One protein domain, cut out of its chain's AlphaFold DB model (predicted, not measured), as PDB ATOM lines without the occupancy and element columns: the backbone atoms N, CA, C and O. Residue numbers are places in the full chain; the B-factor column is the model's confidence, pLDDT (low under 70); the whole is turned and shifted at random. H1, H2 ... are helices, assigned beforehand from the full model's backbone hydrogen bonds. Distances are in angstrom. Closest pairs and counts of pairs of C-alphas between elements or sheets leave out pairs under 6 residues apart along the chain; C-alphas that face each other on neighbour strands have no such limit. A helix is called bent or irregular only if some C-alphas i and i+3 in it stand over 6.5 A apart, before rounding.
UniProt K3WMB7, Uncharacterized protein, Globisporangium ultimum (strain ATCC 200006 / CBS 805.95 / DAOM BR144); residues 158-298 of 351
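What this domain is: This is residues 158 to 298 of the 351 residues of an uncharacterized protein of Globisporangium ultimum (strain ATCC 200006 / CBS 805.95 / DAOM BR144) (UniProt K3WMB7). A long helix, H1, makes the core of this elongated domain, with H4 crossing it steeply and H6 crossing it nearly at a right angle on another side. Short H3 packs on the last residues of H1, H2 packs on H6, H5 and H7 pack on the first half of H1, and H8 lies at one end of the long axis, with the unnamed stretch 211 to 222 at the other. The printed part has 141 residues with eight named helices, H1 to H8 in order along the chain, and no named strand; the class is all helix. It is compact, with a radius of gyration of the C-alphas of 16.0 A, and spans 53 by 29 by 28 A.

How they stand to each other: H1, residues 158 to 179, is the hub and touches five helices. With its residues 167 to 177 it touches H4, residues 223 to 241, at a steep tilt of 56 degrees, opposite ways; the closest C-alphas, of Ala 174 and Thr 236, are 5.3 A apart. With residues 165 to 173 H1 touches H6, residues 255 to 266, about perpendicular at 82 degrees; the closest C-alphas, of Cys 169 and Cys 261, are 4.9 A apart. H4 and H6 only just touch, with 3 pairs of C-alphas within 8 A, the closest those of Val 231 and Val 266 at 6.9 A. H2, residues 182 to 188, touches H6 about perpendicular at 89 degrees, with the C-alphas of Val 188 and Gln 259 closest at 4.5 A. H3, residues 206 to 210, touches H1, with the C-alphas of Gln 178 and Arg 207 closest at 5.1 A, and touches H4, with those of Cys 210 and Cys 229 closest at 5.4 A. H7, residues 282 to 285, touches H1, with the C-alphas of Glu 161 and Tyr 283 closest at 5.8 A. H5, residues 244 to 247, only just touches H1, with 3 pairs of C-alphas within 8 A, the closest those of Tyr 168 and Leu 247 at 6.9 A. H8, residues 287 to 296, touches no helix but is near H1; H6 and H8 are apart. Each O i to N i+4 pair is within hydrogen-bond range in H1, H3, H6 and H8, against 2 of 3 in H2 and 13 of 15 in H4, while H5 and H7 are too short for such a pair.

Where its parts are: H1 runs 31.3 A from C-alpha 158 at (208.028, 169.926, 222.569) to C-alpha 179 at (197.879, 185.937, 247.485). H4 is 29.0 A long and only just irregular: C-alphas 237 and 240 are 6.8 A apart. H6 is 16.7 A long, and H8 is 14.3 A long, ending with C-alpha 296 at (188.029, 166.610, 223.228). H2, H3, H5 and H7 have 7, 5, 4 and 4 residues.

The domain as a whole: The two C-alphas farthest apart, of Asp 221 and Gln 298, are 54.4 A apart. The printed part has no cut. The links H2 to H3, H3 to H4 and H6 to H7 are long, with 17, 12 and 15 residues. The mean pLDDT of the printed part is 72.3; it is under 70 in 52 residues, among them 196 to 203, 212 to 221, 238 to 248, 268 to 280 and 292 to 298.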
ATOM      1  N   GLU A 158     207.093 169.020 221.886       72.31
ATOM      2  CA  GLU A 158     208.028 169.926 222.569       72.31
ATOM      3  C   GLU A 158     207.532 171.382 222.582       72.31
ATOM      4  O   GLU A 158     207.637 172.079 223.587       72.31
ATOM      5  N   VAL A 159     206.923 171.842 221.483       73.75
ATOM      6  CA  VAL A 159     206.349 173.196 221.387       73.75
ATOM      7  C   VAL A 159     205.083 173.311 222.236       73.75
ATOM      8  O   VAL A 159     204.838 174.344 222.857       73.75
ATOM      9  N   PHE A 160     204.270 172.254 222.260       75.56
ATOM     10  CA  PHE A 160     203.067 172.202 223.082       75.56
ATOM     11  C   PHE A 160     203.408 172.139 224.573       75.56
ATOM     12  O   PHE A 160     202.850 172.902 225.351       75.56
ATOM     13  N   GLU A 161     204.370 171.304 224.951       81.88
ATOM     14  CA  GLU A 161     204.936 171.201 226.294       81.88
ATOM     15  C   GLU A 161     205.442 172.556 226.779       81.88
ATOM     16  O   GLU A 161     205.029 173.014 227.842       81.88
ATOM     17  N   ALA A 162     206.271 173.232 225.974       78.94
ATOM     18  CA  ALA A 162     206.775 174.559 226.303       78.94
ATOM     19  C   ALA A 162     205.628 175.553 226.525       78.94
ATOM     20  O   ALA A 162     205.634 176.282 227.511       78.94
ATOM     21  N   ARG A 163     204.607 175.541 225.659       77.88
ATOM     22  CA  ARG A 163     203.459 176.447 225.778       77.88
ATOM     23  C   ARG A 163     202.591 176.159 227.002       77.88
ATOM     24  O   ARG A 163     202.111 177.099 227.625       77.88
ATOM     25  N   VAL A 164     202.357 174.889 227.323       79.75
ATOM     26  CA  VAL A 164     201.585 174.500 228.509       79.75
ATOM     27  C   VAL A 164     202.345 174.888 229.768       79.75
ATOM     28  O   VAL A 164     201.760 175.523 230.635       79.75
ATOM     29  N   ASN A 165     203.638 174.572 229.850       84.81
ATOM     30  CA  ASN A 165     204.465 174.930 231.001       84.81
ATOM     31  C   ASN A 165     204.552 176.454 231.189       84.81
ATOM     32  O   ASN A 165     204.370 176.916 232.308       84.81
ATOM     33  N   ASP A 166     204.736 177.220 230.108       82.56
ATOM     34  CA  ASP A 166     204.731 178.691 230.104       82.56
ATOM     35  C   ASP A 166     203.440 179.242 230.728       82.56
ATOM     36  O   ASP A 166     203.457 179.838 231.805       82.56
ATOM     37  N   VAL A 167     202.292 178.948 230.113       81.69
ATOM     38  CA  VAL A 167     200.983 179.425 230.581       81.69
ATOM     39  C   VAL A 167     200.713 178.989 232.022       81.69
ATOM     40  O   VAL A 167     200.297 179.792 232.857       81.69
ATOM     41  N   TYR A 168     200.955 177.717 232.325       82.75
ATOM     42  CA  TYR A 168     200.636 177.147 233.623       82.75
ATOM     43  C   TYR A 168     201.481 177.757 234.741       82.75
ATOM     44  O   TYR A 168     200.951 178.147 235.786       82.75
ATOM     45  N   CYS A 169     202.789 177.881 234.515       85.69
ATOM     46  CA  CYS A 169     203.692 178.462 235.490       85.69
ATOM     47  C   CYS A 169     203.439 179.955 235.666       85.69
ATOM     48  O   CYS A 169     203.373 180.387 236.813       85.69
ATOM     49  N   HIS A 170     203.203 180.730 234.602       85.12
ATOM     50  CA  HIS A 170     202.886 182.159 234.734       85.12
ATOM     51  C   HIS A 170     201.615 182.403 235.542       85.12
ATOM     52  O   HIS A 170     201.642 183.203 236.473       85.12
ATOM     53  N   VAL A 171     200.527 181.670 235.282       83.25
ATOM     54  CA  VAL A 171     199.284 181.873 236.044       83.25
ATOM     55  C   VAL A 171     199.453 181.477 237.513       83.25
ATOM     56  O   VAL A 171     199.023 182.195 238.420       83.25
ATOM     57  N   LYS A 172     200.121 180.357 237.799       83.56
ATOM     58  CA  LYS A 172     200.343 179.930 239.189       83.56
ATOM     59  C   LYS A 172     201.361 180.806 239.911       83.56
ATOM     60  O   LYS A 172     201.165 181.122 241.083       83.56
ATOM     61  N   GLY A 173     202.393 181.268 239.214       85.62
ATOM     62  CA  GLY A 173     203.337 182.264 239.707       85.62
ATOM     63  C   GLY A 173     202.638 183.580 240.043       85.62
ATOM     64  O   GLY A 173     202.853 184.124 241.125       85.62
ATOM     65  N   ALA A 174     201.732 184.046 239.179       85.88
ATOM     66  CA  ALA A 174     200.929 185.238 239.422       85.88
ATOM     67  C   ALA A 174     200.019 185.066 240.644       85.88
ATOM     68  O   ALA A 174     199.971 185.950 241.503       85.88
ATOM     69  N   GLN A 175     199.379 183.900 240.793       83.12
ATOM     70  CA  GLN A 175     198.615 183.561 241.992       83.12
ATOM     71  C   GLN A 175     199.492 183.678 243.250       83.12
ATOM     72  O   GLN A 175     199.124 184.383 244.192       83.12
ATOM     73  N   VAL A 176     200.684 183.074 243.265       85.81
ATOM     74  CA  VAL A 176     201.624 183.191 244.397       85.81
ATOM     75  C   VAL A 176     201.991 184.660 244.657       85.81
ATOM     76  O   VAL A 176     201.927 185.116 245.799       85.81
ATOM     77  N   CYS A 177     202.274 185.446 243.619       85.88
ATOM     78  CA  CYS A 177     202.576 186.876 243.731       85.88
ATOM     79  C   CYS A 177     201.418 187.727 244.280       85.88
ATOM     80  O   CYS A 177     201.649 188.735 244.957       85.88
ATOM     81  N   GLN A 178     200.167 187.334 244.041       83.56
ATOM     82  CA  GLN A 178     198.996 188.078 244.500       83.56
ATOM     83  C   GLN A 178     198.582 187.722 245.933       83.56
ATOM     84  O   GLN A 178     198.297 188.626 246.730       83.56
ATOM     85  N   ILE A 179     198.531 186.426 246.259       80.50
ATOM     86  CA  ILE A 179     197.879 185.937 247.485       80.50
ATOM     87  C   ILE A 179     198.825 185.297 248.504       80.50
ATOM     88  O   ILE A 179     198.460 185.246 249.678       80.50
ATOM     89  N   ALA A 180     200.021 184.847 248.114       80.25
ATOM     90  CA  ALA A 180     200.878 184.100 249.030       80.25
ATOM     91  C   ALA A 180     201.580 184.996 250.058       80.25
ATOM     92  O   ALA A 180     201.889 186.177 249.830       80.25
ATOM     93  N   SER A 181     201.866 184.395 251.210       81.75
ATOM     94  CA  SER A 181     202.768 184.956 252.211       81.75
ATOM     95  C   SER A 181     204.224 184.869 251.745       81.75
ATOM     96  O   SER A 181     204.591 184.036 250.916       81.75
ATOM     97  N   LEU A 182     205.105 185.690 252.324       77.56
ATOM     98  CA  LEU A 182     206.536 185.640 251.997       77.56
ATOM     99  C   LEU A 182     207.173 184.270 252.324       77.56
ATOM    100  O   LEU A 182     208.137 183.865 251.682       77.56
ATOM    101  N   GLY A 183     206.649 183.566 253.334       76.12
ATOM    102  CA  GLY A 183     207.132 182.241 253.730       76.12
ATOM    103  C   GLY A 183     206.794 181.149 252.714       76.12
ATOM    104  O   GLY A 183     207.633 180.291 252.451       76.12
ATOM    105  N   GLU A 184     205.602 181.208 252.121       79.25
ATOM    106  CA  GLU A 184     205.177 180.317 251.032       79.25
ATOM    107  C   GLU A 184     205.902 180.662 249.731       79.25
ATOM    108  O   GLU A 184     206.401 179.782 249.042       79.25
ATOM    109  N   ALA A 185     206.064 181.952 249.436       80.88
ATOM    110  CA  ALA A 185     206.814 182.409 248.274       80.88
ATOM    111  C   ALA A 185     208.266 181.927 248.280       80.88
ATOM    112  O   ALA A 185     208.774 181.495 247.250       80.88
ATOM    113  N   LYS A 186     208.916 181.958 249.452       82.00
ATOM    114  CA  LYS A 186     210.291 181.480 249.642       82.00
ATOM    115  C   LYS A 186     210.461 180.006 249.316       82.00
ATOM    116  O   LYS A 186     211.542 179.563 248.947       82.00
ATOM    117  N   GLN A 187     209.401 179.243 249.512       81.25
ATOM    118  CA  GLN A 187     209.400 177.823 249.238       81.25
ATOM    119  C   GLN A 187     209.213 177.513 247.750       81.25
ATOM    120  O   GLN A 187     209.595 176.426 247.336       81.25
ATOM    121  N   VAL A 188     208.654 178.455 246.981       80.56
ATOM    122  CA  VAL A 188     208.318 178.316 245.557       80.56
ATOM    123  C   VAL A 188     209.391 178.939 244.664       80.56
ATOM    124  O   VAL A 188     209.874 178.282 243.750       80.56
ATOM    125  N   PHE A 189     209.794 180.183 244.926       81.69
ATOM    126  CA  PHE A 189     210.788 180.882 244.114       81.69
ATOM    127  C   PHE A 189     212.204 180.651 244.663       81.69
ATOM    128  O   PHE A 189     212.478 180.994 245.815       81.69
ATOM    129  N   PRO A 190     213.147 180.128 243.868       80.69
ATOM    130  CA  PRO A 190     214.527 179.945 244.300       80.69
ATOM    131  C   PRO A 190     215.329 181.252 244.164       80.69
ATOM    132  O   PRO A 190     216.267 181.335 243.382       80.69
ATOM    133  N   LEU A 191     214.950 182.303 244.901       78.94
ATOM    134  CA  LEU A 191     215.699 183.570 244.901       78.94
ATOM    135  C   LEU A 191     216.917 183.496 245.833       78.94
ATOM    136  O   LEU A 191     216.792 183.043 246.976       78.94
ATOM    137  N   ASP A 192     218.052 184.047 245.390       77.12
ATOM    138  CA  ASP A 192     219.311 184.100 246.154       77.12
ATOM    139  C   ASP A 192     219.194 184.877 247.472       77.12
ATOM    140  O   ASP A 192     219.893 184.605 248.451       77.12
ATOM    141  N   SER A 193     218.310 185.876 247.516       76.62
ATOM    142  CA  SER A 193     218.115 186.716 248.692       76.62
ATOM    143  C   SER A 193     216.641 187.022 248.930       76.62
ATOM    144  O   SER A 193     215.871 187.247 248.002       76.62
ATOM    145  N   TRP A 194     216.252 187.040 250.209       75.00
ATOM    146  CA  TRP A 194     214.877 187.273 250.651       75.00
ATOM    147  C   TRP A 194     214.812 188.452 251.624       75.00
ATOM    148  O   TRP A 194     215.708 188.595 252.463       75.00
ATOM    149  N   PRO A 195     213.762 189.294 251.570       70.19
ATOM    150  CA  PRO A 195     213.610 190.397 252.509       70.19
ATOM    151  C   PRO A 195     213.461 189.868 253.945       70.19
ATOM    152  O   PRO A 195     212.477 189.221 254.312       70.19
ATOM    153  N   VAL A 196     214.474 190.141 254.770       68.31
ATOM    154  CA  VAL A 196     214.566 189.676 256.160       68.31
ATOM    155  C   VAL A 196     213.511 190.379 257.024       68.31
ATOM    156  O   VAL A 196     213.268 191.574 256.877       68.31
ATOM    157  N   GLY A 197     212.865 189.641 257.933       62.22
ATOM    158  CA  GLY A 197     211.933 190.203 258.923       62.22
ATOM    159  C   GLY A 197     210.515 190.518 258.423       62.22
ATOM    160  O   GLY A 197     209.675 190.911 259.229       62.22
ATOM    161  N   MET A 198     210.218 190.320 257.131       58.25
ATOM    162  CA  MET A 198     208.854 190.470 256.594       58.25
ATOM    163  C   MET A 198     208.036 189.171 256.626       58.25
ATOM    164  O   MET A 198     206.817 189.232 256.737       58.25
ATOM    165  N   ALA A 199     208.690 188.003 256.601       54.94
ATOM    166  CA  ALA A 199     208.017 186.695 256.626       54.94
ATOM    167  C   ALA A 199     207.282 186.400 257.945       54.94
ATOM    168  O   ALA A 199     206.389 185.564 257.992       54.94
ATOM    169  N   SER A 200     207.673 187.085 259.018       57.53
ATOM    170  CA  SER A 200     207.141 186.928 260.370       57.53
ATOM    171  C   SER A 200     205.985 187.886 260.689       57.53
ATOM    172  O   SER A 200     205.481 187.862 261.809       57.53
ATOM    173  N   GLN A 201     205.551 188.725 259.737       62.78
ATOM    174  CA  GLN A 201     204.427 189.646 259.926       62.78
ATOM    175  C   GLN A 201     203.133 189.043 259.348       62.78
ATOM    176  O   GLN A 201     202.975 189.006 258.125       62.78
ATOM    177  N   PRO A 202     202.197 188.566 260.192       62.09
ATOM    178  CA  PRO A 202     200.946 187.981 259.718       62.09
ATOM    179  C   PRO A 202     200.121 189.018 258.944       62.09
ATOM    180  O   PRO A 202     199.975 190.159 259.378       62.09
ATOM    181  N   GLY A 203     199.591 188.620 257.784       66.94
ATOM    182  CA  GLY A 203     198.750 189.465 256.925       66.94
ATOM    183  C   GLY A 203     199.485 190.253 255.835       66.94
ATOM    184  O   GLY A 203     198.820 190.879 255.011       66.94
ATOM    185  N   LYS A 204     200.825 190.209 255.771       71.88
ATOM    186  CA  LYS A 204     201.575 190.766 254.635       71.88
ATOM    187  C   LYS A 204     201.719 189.741 253.513       71.88
ATOM    188  O   LYS A 204     202.426 188.744 253.659       71.88
ATOM    189  N   THR A 205     201.074 190.014 252.383       80.81
ATOM    190  CA  THR A 205     201.246 189.254 251.136       80.81
ATOM    191  C   THR A 205     202.355 189.859 250.277       80.81
ATOM    192  O   THR A 205     202.764 191.011 250.490       80.81
ATOM    193  N   ILE A 206     202.824 189.115 249.273       82.19
ATOM    194  CA  ILE A 206     203.794 189.644 248.302       82.19
ATOM    195  C   ILE A 206     203.253 190.903 247.623       82.19
ATOM    196  O   ILE A 206     203.949 191.917 247.604       82.19
ATOM    197  N   ARG A 207     201.987 190.897 247.184       82.69
ATOM    198  CA  ARG A 207     201.325 192.080 246.616       82.69
ATOM    199  C   ARG A 207     201.478 193.310 247.505       82.69
ATOM    200  O   ARG A 207     201.996 194.317 247.046       82.69
ATOM    201  N   THR A 208     201.122 193.212 248.788       80.81
ATOM    202  CA  THR A 208     201.257 194.344 249.729       80.81
ATOM    203  C   THR A 208     202.713 194.748 249.977       80.81
ATOM    204  O   THR A 208     203.011 195.895 250.296       80.81
ATOM    205  N   THR A 209     203.650 193.814 249.812       79.06
ATOM    206  CA  THR A 209     205.090 194.065 249.946       79.06
ATOM    207  C   THR A 209     205.637 194.828 248.736       79.06
ATOM    208  O   THR A 209     206.510 195.686 248.900       79.06
ATOM    209  N   CYS A 210     205.093 194.548 247.552       81.56
ATOM    210  CA  CYS A 210     205.442 195.158 246.272       81.56
ATOM    211  C   CYS A 210     204.518 196.315 245.865       81.56
ATOM    212  O   CYS A 210     204.699 196.899 244.800       81.56
ATOM    213  N   GLU A 211     203.557 196.701 246.709       74.88
ATOM    214  CA  GLU A 211     202.767 197.915 246.516       74.88
ATOM    215  C   GLU A 211     203.716 199.119 246.394       74.88
ATOM    216  O   GLU A 211     204.519 199.384 247.292       74.88
ATOM    217  N   ARG A 212     203.607 199.857 245.276       67.75
ATOM    218  CA  ARG A 212     204.487 200.975 244.862       67.75
ATOM    219  C   ARG A 212     205.858 200.578 244.305       67.75
ATOM    220  O   ARG A 212     206.757 201.416 244.263       67.75
ATOM    221  N   PHE A 213     206.022 199.334 243.871       67.50
ATOM    222  CA  PHE A 213     207.067 199.000 242.913       67.50
ATOM    223  C   PHE A 213     206.729 199.697 241.584       67.50
ATOM    224  O   PHE A 213     205.859 199.249 240.845       67.50
ATOM    225  N   ASP A 214     207.334 200.859 241.358       60.16
ATOM    226  CA  ASP A 214     207.287 201.615 240.105       60.16
ATOM    227  C   ASP A 214     208.697 201.596 239.491       60.16
ATOM    228  O   ASP A 214     209.690 201.529 240.215       60.16
ATOM    229  N   GLU A 215     208.825 201.661 238.170       52.91
ATOM    230  CA  GLU A 215     210.122 201.553 237.475       52.91
ATOM    231  C   GLU A 215     211.094 202.706 237.815       52.91
ATOM    232  O   GLU A 215     212.286 202.653 237.513       52.91
ATOM    233  N   SER A 216     210.615 203.740 238.515       54.72
ATOM    234  CA  SER A 216     211.401 204.869 239.026       54.72
ATOM    235  C   SER A 216     212.279 204.542 240.258       54.72
ATOM    236  O   SER A 216     212.960 205.415 240.811       54.72
ATOM    237  N   VAL A 217     212.333 203.274 240.681       54.09
ATOM    238  CA  VAL A 217     212.977 202.781 241.910       54.09
ATOM    239  C   VAL A 217     214.503 202.615 241.771       54.09
ATOM    240  O   VAL A 217     215.063 201.528 241.808       54.09
ATOM    241  N   ARG A 218     215.235 203.732 241.709       52.81
ATOM    242  CA  ARG A 218     216.691 203.749 241.995       52.81
ATOM    243  C   ARG A 218     217.023 203.769 243.502       52.81
ATOM    244  O   ARG A 218     218.189 203.869 243.859       52.81
ATOM    245  N   LEU A 219     216.014 203.726 244.380       52.47
ATOM    246  CA  LEU A 219     216.100 204.171 245.784       52.47
ATOM    247  C   LEU A 219     215.596 203.155 246.825       52.47
ATOM    248  O   LEU A 219     215.264 203.541 247.943       52.47
ATOM    249  N   TRP A 220     215.486 201.868 246.496       60.31
ATOM    250  CA  TRP A 220     215.160 200.870 247.520       60.31
ATOM    251  C   TRP A 220     216.455 200.289 248.081       60.31
ATOM    252  O   TRP A 220     217.108 199.481 247.431       60.31
ATOM    253  N   ASP A 221     216.781 200.645 249.325       57.94
ATOM    254  CA  ASP A 221     217.952 200.150 250.077       57.94
ATOM    255  C   ASP A 221     217.915 198.628 250.371       57.94
ATOM    256  O   ASP A 221     218.726 198.101 251.132       57.94
ATOM    257  N   TYR A 222     216.963 197.898 249.781       71.12
ATOM    258  CA  TYR A 222     216.710 196.479 250.008       71.12
ATOM    259  C   TYR A 222     216.765 195.696 248.686       71.12
ATOM    260  O   TYR A 222     215.715 195.453 248.080       71.12
ATOM    261  N   PRO A 223     217.957 195.249 248.246       74.94
ATOM    262  CA  PRO A 223     218.135 194.545 246.972       74.94
ATOM    263  C   PRO A 223     217.270 193.279 246.860       74.94
ATOM    264  O   PRO A 223     216.635 193.056 245.834       74.94
ATOM    265  N   ALA A 224     217.123 192.520 247.949       75.00
ATOM    266  CA  ALA A 224     216.269 191.329 247.992       75.00
ATOM    267  C   ALA A 224     214.775 191.627 247.766       75.00
ATOM    268  O   ALA A 224     214.039 190.819 247.207       75.00
ATOM    269  N   LYS A 225     214.305 192.797 248.222       76.12
ATOM    270  CA  LYS A 225     212.913 193.219 248.031       76.12
ATOM    271  C   LYS A 225     212.674 193.648 246.584       76.12
ATOM    272  O   LYS A 225     211.617 193.351 246.039       76.12
ATOM    273  N   MET A 226     213.652 194.322 245.974       77.75
ATOM    274  CA  MET A 226     213.580 194.705 244.564       77.75
ATOM    275  C   MET A 226     213.514 193.482 243.653       77.75
ATOM    276  O   MET A 226     212.674 193.463 242.763       77.75
ATOM    277  N   GLU A 227     214.329 192.456 243.904       81.19
ATOM    278  CA  GLU A 227     214.366 191.275 243.036       81.19
ATOM    279  C   GLU A 227     213.054 190.480 243.073       81.19
ATOM    280  O   GLU A 227     212.498 190.163 242.025       81.19
ATOM    281  N   LEU A 228     212.482 190.262 244.263       82.88
ATOM    282  CA  LEU A 228     211.169 189.621 244.399       82.88
ATOM    283  C   LEU A 228     210.068 190.397 243.660       82.88
ATOM    284  O   LEU A 228     209.250 189.804 242.957       82.88
ATOM    285  N   CYS A 229     210.036 191.722 243.817       85.19
ATOM    286  CA  CYS A 229     209.019 192.543 243.169       85.19
ATOM    287  C   CYS A 229     209.225 192.643 241.656       85.19
ATOM    288  O   CYS A 229     208.235 192.672 240.933       85.19
ATOM    289  N   ARG A 230     210.473 192.614 241.175       83.94
ATOM    290  CA  ARG A 230     210.804 192.534 239.748       83.94
ATOM    291  C   ARG A 230     210.267 191.246 239.134       83.94
ATOM    292  O   ARG A 230     209.538 191.314 238.155       83.94
ATOM    293  N   VAL A 231     210.560 190.099 239.750       84.44
ATOM    294  CA  VAL A 231     210.071 188.784 239.302       84.44
ATOM    295  C   VAL A 231     208.545 188.754 239.279       84.44
ATOM    296  O   VAL A 231     207.950 188.435 238.253       84.44
ATOM    297  N   CYS A 232     207.894 189.165 240.370       85.50
ATOM    298  CA  CYS A 232     206.436 189.195 240.415       85.50
ATOM    299  C   CYS A 232     205.820 190.169 239.410       85.50
ATOM    300  O   CYS A 232     204.779 189.855 238.840       85.50
ATOM    301  N   HIS A 233     206.452 191.317 239.161       84.94
ATOM    302  CA  HIS A 233     205.988 192.256 238.148       84.94
ATOM    303  C   HIS A 233     206.024 191.629 236.750       84.94
ATOM    304  O   HIS A 233     204.989 191.618 236.086       84.94
ATOM    305  N   THR A 234     207.151 191.020 236.359       83.00
ATOM    306  CA  THR A 234     207.297 190.313 235.074       83.00
ATOM    307  C   THR A 234     206.228 189.234 234.900       83.00
ATOM    308  O   THR A 234     205.508 189.241 233.907       83.00
ATOM    309  N   ILE A 235     206.051 188.366 235.903       82.38
ATOM    310  CA  ILE A 235     205.065 187.274 235.856       82.38
ATOM    311  C   ILE A 235     203.641 187.819 235.671       82.38
ATOM    312  O   ILE A 235     202.890 187.347 234.824       82.38
ATOM    313  N   THR A 236     203.259 188.844 236.442       77.50
ATOM    314  CA  THR A 236     201.903 189.417 236.359       77.50
ATOM    315  C   THR A 236     201.639 190.193 235.069       77.50
ATOM    316  O   THR A 236     200.491 190.302 234.646       77.50
ATOM    317  N   GLN A 237     202.674 190.740 234.428       75.69
ATOM    318  CA  GLN A 237     202.532 191.421 233.142       75.69
ATOM    319  C   GLN A 237     202.304 190.413 232.003       75.69
ATOM    320  O   GLN A 237     201.516 190.677 231.094       75.69
ATOM    321  N   ASP A 238     202.951 189.248 232.087       65.50
ATOM    322  CA  ASP A 238     202.876 188.172 231.096       65.50
ATOM    323  C   ASP A 238     201.683 187.210 231.287       65.50
ATOM    324  O   ASP A 238     201.330 186.477 230.359       65.50
ATOM    325  N   GLU A 239     200.983 187.274 232.426       59.16
ATOM    326  CA  GLU A 239     199.758 186.509 232.738       59.16
ATOM    327  C   GLU A 239     198.650 186.668 231.665       59.16
ATOM    328  O   GLU A 239     197.817 185.784 231.476       59.16
ATOM    329  N   GLN A 240     198.667 187.749 230.872       52.84
ATOM    330  CA  GLN A 240     197.685 188.004 229.803       52.84
ATOM    331  C   GLN A 240     197.833 187.126 228.543       52.84
ATOM    332  O   GLN A 240     197.108 187.325 227.565       52.84
ATOM    333  N   ARG A 241     198.735 186.137 228.524       55.66
ATOM    334  CA  ARG A 241     198.960 185.258 227.356       55.66
ATOM    335  C   ARG A 241     197.832 184.242 227.084       55.66
ATOM    336  O   ARG A 241     197.896 183.557 226.057       55.66
ATOM    337  N   GLY A 242     196.793 184.211 227.926       55.00
ATOM    338  CA  GLY A 242     195.608 183.356 227.799       55.00
ATOM    339  C   GLY A 242     195.872 181.894 228.171       55.00
ATOM    340  O   GLY A 242     197.007 181.428 228.106       55.00
ATOM    341  N   GLY A 243     194.814 181.160 228.534       60.78
ATOM    342  CA  GLY A 243     194.910 179.735 228.874       60.78
ATOM    343  C   GLY A 243     194.161 179.294 230.128       60.78
ATOM    344  O   GLY A 243     194.504 178.261 230.690       60.78
ATOM    345  N   ASP A 244     193.133 180.027 230.548       62.69
ATOM    346  CA  ASP A 244     192.285 179.663 231.693       62.69
ATOM    347  C   ASP A 244     191.717 178.236 231.557       62.69
ATOM    348  O   ASP A 244     191.674 177.472 232.518       62.69
ATOM    349  N   GLU A 245     191.415 177.822 230.322       63.53
ATOM    350  CA  GLU A 245     190.972 176.465 229.971       63.53
ATOM    351  C   GLU A 245     192.001 175.367 230.319       63.53
ATOM    352  O   GLU A 245     191.623 174.221 230.553       63.53
ATOM    353  N   LEU A 246     193.303 175.684 230.362       66.88
ATOM    354  CA  LEU A 246     194.361 174.744 230.764       66.88
ATOM    355  C   LEU A 246     194.409 174.555 232.285       66.88
ATOM    356  O   LEU A 246     194.816 173.494 232.757       66.88
ATOM    357  N   LEU A 247     193.989 175.562 233.053       66.50
ATOM    358  CA  LEU A 247     193.966 175.517 234.518       66.50
ATOM    359  C   LEU A 247     192.803 174.674 235.030       66.50
ATOM    360  O   LEU A 247     192.954 173.964 236.020       66.50
ATOM    361  N   ASP A 248     191.682 174.679 234.309       68.44
ATOM    362  CA  ASP A 248     190.528 173.824 234.601       68.44
ATOM    363  C   ASP A 248     190.854 172.326 234.457       68.44
ATOM    364  O   ASP A 248     190.103 171.464 234.909       68.44
ATOM    365  N   VAL A 249     191.986 171.966 233.853       70.00
ATOM    366  CA  VAL A 249     192.368 170.559 233.656       70.00
ATOM    367  C   VAL A 249     193.193 170.009 234.801       70.00
ATOM    368  O   VAL A 249     193.128 168.811 235.087       70.00
ATOM    369  N   VAL A 250     193.916 170.873 235.507       69.19
ATOM    370  CA  VAL A 250     194.754 170.479 236.635       69.19
ATOM    371  C   VAL A 250     194.378 171.325 237.846       69.19
ATOM    372  O   VAL A 250     194.824 172.455 238.026       69.19
ATOM    373  N   HIS A 251     193.520 170.746 238.684       67.00
ATOM    374  CA  HIS A 251     192.998 171.403 239.881       67.00
ATOM    375  C   HIS A 251     193.975 171.330 241.065       67.00
ATOM    376  O   HIS A 251     194.109 172.301 241.810       67.00
ATOM    377  N   ASP A 252     194.687 170.207 241.206       69.06
ATOM    378  CA  ASP A 252     195.591 169.939 242.324       69.06
ATOM    379  C   ASP A 252     197.041 169.932 241.846       69.06
ATOM    380  O   ASP A 252     197.429 169.107 241.020       69.06
ATOM    381  N   ILE A 253     197.843 170.843 242.393       71.69
ATOM    382  CA  ILE A 253     199.269 170.969 242.083       71.69
ATOM    383  C   ILE A 253     200.060 170.500 243.286       71.69
ATOM    384  O   ILE A 253     199.813 170.949 244.411       71.69
ATOM    385  N   SER A 254     201.038 169.625 243.069       81.88
ATOM    386  CA  SER A 254     201.970 169.293 244.133       81.88
ATOM    387  C   SER A 254     202.928 170.449 244.384       81.88
ATOM    388  O   SER A 254     203.330 171.192 243.494       81.88
ATOM    389  N   PHE A 255     203.366 170.567 245.627       82.00
ATOM    390  CA  PHE A 255     204.364 171.554 246.008       82.00
ATOM    391  C   PHE A 255     205.636 171.513 245.129       82.00
ATOM    392  O   PHE A 255     206.182 172.559 244.802       82.00
ATOM    393  N   GLN A 256     206.053 170.327 244.673       81.56
ATOM    394  CA  GLN A 256     207.192 170.153 243.758       81.56
ATOM    395  C   GLN A 256     206.971 170.813 242.388       81.56
ATOM    396  O   GLN A 256     207.878 171.443 241.859       81.56
ATOM    397  N   GLU A 257     205.760 170.740 241.833       81.56
ATOM    398  CA  GLU A 257     205.439 171.388 240.554       81.56
ATOM    399  C   GLU A 257     205.445 172.914 240.680       81.56
ATOM    400  O   GLU A 257     205.886 173.614 239.771       81.56
ATOM    401  N   LEU A 258     205.010 173.442 241.832       83.31
ATOM    402  CA  LEU A 258     205.133 174.872 242.126       83.31
ATOM    403  C   LEU A 258     206.602 175.291 242.219       83.31
ATOM    404  O   LEU A 258     206.961 176.324 241.665       83.31
ATOM    405  N   GLN A 259     207.454 174.490 242.866       84.25
ATOM    406  CA  GLN A 259     208.899 174.743 242.918       84.25
ATOM    407  C   GLN A 259     209.536 174.738 241.530       84.25
ATOM    408  O   GLN A 259     210.315 175.634 241.207       84.25
ATOM    409  N   TRP A 260     209.158 173.770 240.692       85.31
ATOM    410  CA  TRP A 260     209.607 173.704 239.306       85.31
ATOM    411  C   TRP A 260     209.190 174.957 238.531       85.31
ATOM    412  O   TRP A 260     210.025 175.594 237.894       85.31
ATOM    413  N   CYS A 261     207.929 175.381 238.657       85.25
ATOM    414  CA  CYS A 261     207.451 176.616 238.038       85.25
ATOM    415  C   CYS A 261     208.170 177.862 238.562       85.25
ATOM    416  O   CYS A 261     208.478 178.764 237.788       85.25
ATOM    417  N   GLY A 262     208.475 177.924 239.857       84.88
ATOM    418  CA  GLY A 262     209.250 179.023 240.425       84.88
ATOM    419  C   GLY A 262     210.657 179.102 239.834       84.88
ATOM    420  O   GLY A 262     211.109 180.190 239.487       84.88
ATOM    421  N   ALA A 263     211.330 177.963 239.654       84.19
ATOM    422  CA  ALA A 263     212.628 177.899 238.982       84.19
ATOM    423  C   ALA A 263     212.536 178.266 237.492       84.19
ATOM    424  O   ALA A 263     213.382 179.009 236.995       84.19
ATOM    425  N   TYR A 264     211.494 177.791 236.805       83.56
ATOM    426  CA  TYR A 264     211.211 178.095 235.401       83.56
ATOM    427  C   TYR A 264     211.047 179.604 235.162       83.56
ATOM    428  O   TYR A 264     211.636 180.152 234.237       83.56
ATOM    429  N   LEU A 265     210.300 180.290 236.031       84.94
ATOM    430  CA  LEU A 265     210.031 181.725 235.909       84.94
ATOM    431  C   LEU A 265     211.227 182.611 236.287       84.94
ATOM    432  O   LEU A 265     211.358 183.716 235.767       84.94
ATOM    433  N   VAL A 266     212.086 182.159 237.206       81.25
ATOM    434  CA  VAL A 266     213.250 182.936 237.673       81.25
ATOM    435  C   VAL A 266     214.431 182.848 236.701       81.25
ATOM    436  O   VAL A 266     215.131 183.842 236.519       81.25
ATOM    437  N   ASN A 267     214.645 181.696 236.056       75.12
ATOM    438  CA  ASN A 267     215.839 181.442 235.238       75.12
ATOM    439  C   ASN A 267     215.706 181.811 233.747       75.12
ATOM    440  O   ASN A 267     216.626 181.527 232.986       75.12
ATOM    441  N   ASP A 268     214.619 182.484 233.352       62.59
ATOM    442  CA  ASP A 268     214.231 182.764 231.958       62.59
ATOM    443  C   ASP A 268     214.022 181.472 231.129       62.59
ATOM    444  O   ASP A 268     214.766 180.495 231.215       62.59
ATOM    445  N   GLU A 269     212.973 181.462 230.302       56.41
ATOM    446  CA  GLU A 269     212.294 180.290 229.706       56.41
ATOM    447  C   GLU A 269     213.204 179.343 228.878       56.41
ATOM    448  O   GLU A 269     212.761 178.289 228.417       56.41
ATOM    449  N   ARG A 270     214.471 179.714 228.646       51.56
ATOM    450  CA  ARG A 270     215.398 179.109 227.675       51.56
ATOM    451  C   ARG A 270     216.629 178.421 228.272       51.56
ATOM    452  O   ARG A 270     217.233 177.628 227.556       51.56
ATOM    453  N   ASP A 271     216.951 178.647 229.546       50.16
ATOM    454  CA  ASP A 271     218.136 178.069 230.213       50.16
ATOM    455  C   ASP A 271     217.791 176.955 231.223       50.16
ATOM    456  O   ASP A 271     218.620 176.531 232.032       50.16
ATOM    457  N   VAL A 272     216.594 176.362 231.123       52.75
ATOM    458  CA  VAL A 272     216.185 175.156 231.882       52.75
ATOM    459  C   VAL A 272     216.858 173.883 231.328       52.75
ATOM    460  O   VAL A 272     216.286 172.801 231.284       52.75
ATOM    461  N   GLN A 273     218.103 174.004 230.872       46.59
ATOM    462  CA  GLN A 273     218.966 172.888 230.487       46.59
ATOM    463  C   GLN A 273     219.733 172.307 231.685       46.59
ATOM    464  O   GLN A 273     220.384 171.278 231.545       46.59
ATOM    465  N   GLY A 274     219.651 172.952 232.858       46.66
ATOM    466  CA  GLY A 274     220.321 172.535 234.094       46.66
ATOM    467  C   GLY A 274     219.425 171.893 235.160       46.66
ATOM    468  O   GLY A 274     219.928 171.571 236.232       46.66
ATOM    469  N   TYR A 275     218.123 171.720 234.907       50.69
ATOM    470  CA  TYR A 275     217.242 170.976 235.812       50.69
ATOM    471  C   TYR A 275     217.072 169.555 235.260       50.69
ATOM    472  O   TYR A 275     216.270 169.322 234.358       50.69
ATOM    473  N   ASP A 276     217.866 168.616 235.784       47.38
ATOM    474  CA  ASP A 276     217.910 167.199 235.373       47.38
ATOM    475  C   ASP A 276     216.565 166.449 235.537       47.38
ATOM    476  O   ASP A 276     216.424 165.320 235.068       47.38
ATOM    477  N   ASP A 277     215.545 167.082 236.125       55.66
ATOM    478  CA  ASP A 277     214.192 166.541 236.283       55.66
ATOM    479  C   ASP A 277     213.183 167.136 235.287       55.66
ATOM    480  O   ASP A 277     212.111 167.635 235.630       55.66
ATOM    481  N   VAL A 278     213.483 167.001 233.991       56.16
ATOM    482  CA  VAL A 278     212.499 167.205 232.902       56.16
ATOM    483  C   VAL A 278     211.248 166.327 233.113       56.16
ATOM    484  O   VAL A 278     210.168 166.638 232.616       56.16
ATOM    485  N   SER A 279     211.372 165.247 233.897       59.81
ATOM    486  CA  SER A 279     210.277 164.353 234.279       59.81
ATOM    487  C   SER A 279     209.217 164.992 235.195       59.81
ATOM    488  O   SER A 279     208.092 164.494 235.245       59.81
ATOM    489  N   GLU A 280     209.538 166.114 235.852       68.00
ATOM    490  CA  GLU A 280     208.678 166.781 236.840       68.00
ATOM    491  C   GLU A 280     207.948 168.025 236.307       68.00
ATOM    492  O   GLU A 280     207.226 168.677 237.065       68.00
ATOM    493  N   SER A 281     208.078 168.363 235.016       78.31
ATOM    494  CA  SER A 281     207.349 169.511 234.465       78.31
ATOM    495  C   SER A 281     205.826 169.304 234.575       78.31
ATOM    496  O   SER A 281     205.346 168.173 234.397       78.31
ATOM    497  N   PRO A 282     205.035 170.367 234.831       82.00
ATOM    498  CA  PRO A 282     203.578 170.260 234.941       82.00
ATOM    499  C   PRO A 282     202.952 169.551 233.736       82.00
ATOM    500  O   PRO A 282     202.103 168.670 233.889       82.00
ATOM    501  N   TYR A 283     203.433 169.858 232.525       82.31
ATOM    502  CA  TYR A 283     203.019 169.157 231.316       82.31
ATOM    503  C   TYR A 283     203.338 167.662 231.363       82.31
ATOM    504  O   TYR A 283     202.462 166.854 231.067       82.31
ATOM    505  N   ARG A 284     204.564 167.255 231.716       83.88
ATOM    506  CA  ARG A 284     204.968 165.835 231.701       83.88
ATOM    507  C   ARG A 284     204.192 165.016 232.718       83.88
ATOM    508  O   ARG A 284     203.766 163.906 232.397       83.88
ATOM    509  N   LYS A 285     203.938 165.587 233.894       83.81
ATOM    510  CA  LYS A 285     203.159 164.946 234.954       83.81
ATOM    511  C   LYS A 285     201.682 164.802 234.591       83.81
ATOM    512  O   LYS A 285     201.090 163.749 234.820       83.81
ATOM    513  N   HIS A 286     201.104 165.818 233.951       81.25
ATOM    514  CA  HIS A 286     199.696 165.843 233.540       81.25
ATOM    515  C   HIS A 286     199.493 165.589 232.039       81.25
ATOM    516  O   HIS A 286     198.438 165.906 231.483       81.25
ATOM    517  N   ARG A 287     200.467 164.952 231.375       82.94
ATOM    518  CA  ARG A 287     200.515 164.765 229.915       82.94
ATOM    519  C   ARG A 287     199.223 164.182 229.360       82.94
ATOM    520  O   ARG A 287     198.691 164.678 228.373       82.94
ATOM    521  N   HIS A 288     198.688 163.158 230.020       75.31
ATOM    522  CA  HIS A 288     197.441 162.519 229.604       75.31
ATOM    523  C   HIS A 288     196.219 163.438 229.713       75.31
ATOM    524  O   HIS A 288     195.347 163.378 228.851       75.31
ATOM    525  N   ALA A 289     196.158 164.308 230.722       74.56
ATOM    526  CA  ALA A 289     195.052 165.245 230.897       74.56
ATOM    527  C   ALA A 289     195.085 166.348 229.821       74.56
ATOM    528  O   ALA A 289     194.070 166.640 229.189       74.56
ATOM    529  N   PHE A 290     196.272 166.879 229.511       75.50
ATOM    530  CA  PHE A 290     196.446 167.844 228.420       75.50
ATOM    531  C   PHE A 290     196.218 167.226 227.032       75.50
ATOM    532  O   PHE A 290     195.644 167.863 226.150       75.50
ATOM    533  N   GLN A 291     196.596 165.961 226.834       72.75
ATOM    534  CA  GLN A 291     196.255 165.217 225.619       72.75
ATOM    535  C   GLN A 291     194.741 165.026 225.473       72.75
ATOM    536  O   GLN A 291     194.216 165.139 224.364       72.75
ATOM    537  N   GLN A 292     194.028 164.793 226.579       68.00
ATOM    538  CA  GLN A 292     192.575 164.651 226.558       68.00
ATOM    539  C   GLN A 292     191.872 165.928 226.084       68.00
ATOM    540  O   GLN A 292     190.999 165.825 225.223       68.00
ATOM    541  N   LEU A 293     192.305 167.119 226.515       64.94
ATOM    542  CA  LEU A 293     191.799 168.400 225.989       64.94
ATOM    543  C   LEU A 293     191.923 168.517 224.470       64.94
ATOM    544  O   LEU A 293     190.999 168.957 223.783       64.94
ATOM    545  N   LEU A 294     193.067 168.105 223.927       63.81
ATOM    546  CA  LEU A 294     193.316 168.153 222.488       63.81
ATOM    547  C   LEU A 294     192.436 167.163 221.724       63.81
ATOM    548  O   LEU A 294     191.963 167.470 220.633       63.81
ATOM    549  N   THR A 295     192.157 165.995 222.307       57.66
ATOM    550  CA  THR A 295     191.213 165.038 221.716       57.66
ATOM    551  C   THR A 295     189.749 165.453 221.873       57.66
ATOM    552  O   THR A 295     188.933 165.121 221.018       57.66
ATOM    553  N   GLN A 296     189.401 166.194 222.928       49.28
ATOM    554  CA  GLN A 296     188.029 166.610 223.228       49.28
ATOM    555  C   GLN A 296     187.614 167.880 222.463       49.28
ATOM    556  O   GLN A 296     186.431 168.071 222.189       49.28
ATOM    557  N   SER A 297     188.582 168.717 222.074       43.00
ATOM    558  CA  SER A 297     188.388 169.914 221.238       43.00
ATOM    559  C   SER A 297     188.268 169.619 219.736       43.00
ATOM    560  O   SER A 297     187.875 170.497 218.964       43.00
ATOM    561  N   GLN A 298     188.537 168.385 219.293       42.50
ATOM    562  CA  GLN A 298     188.174 167.962 217.941       42.50
ATOM    563  C   GLN A 298     186.681 167.615 217.867       42.50
ATOM    564  O   GLN A 298     186.133 167.023 218.799       42.50
TER     565      GLN A 298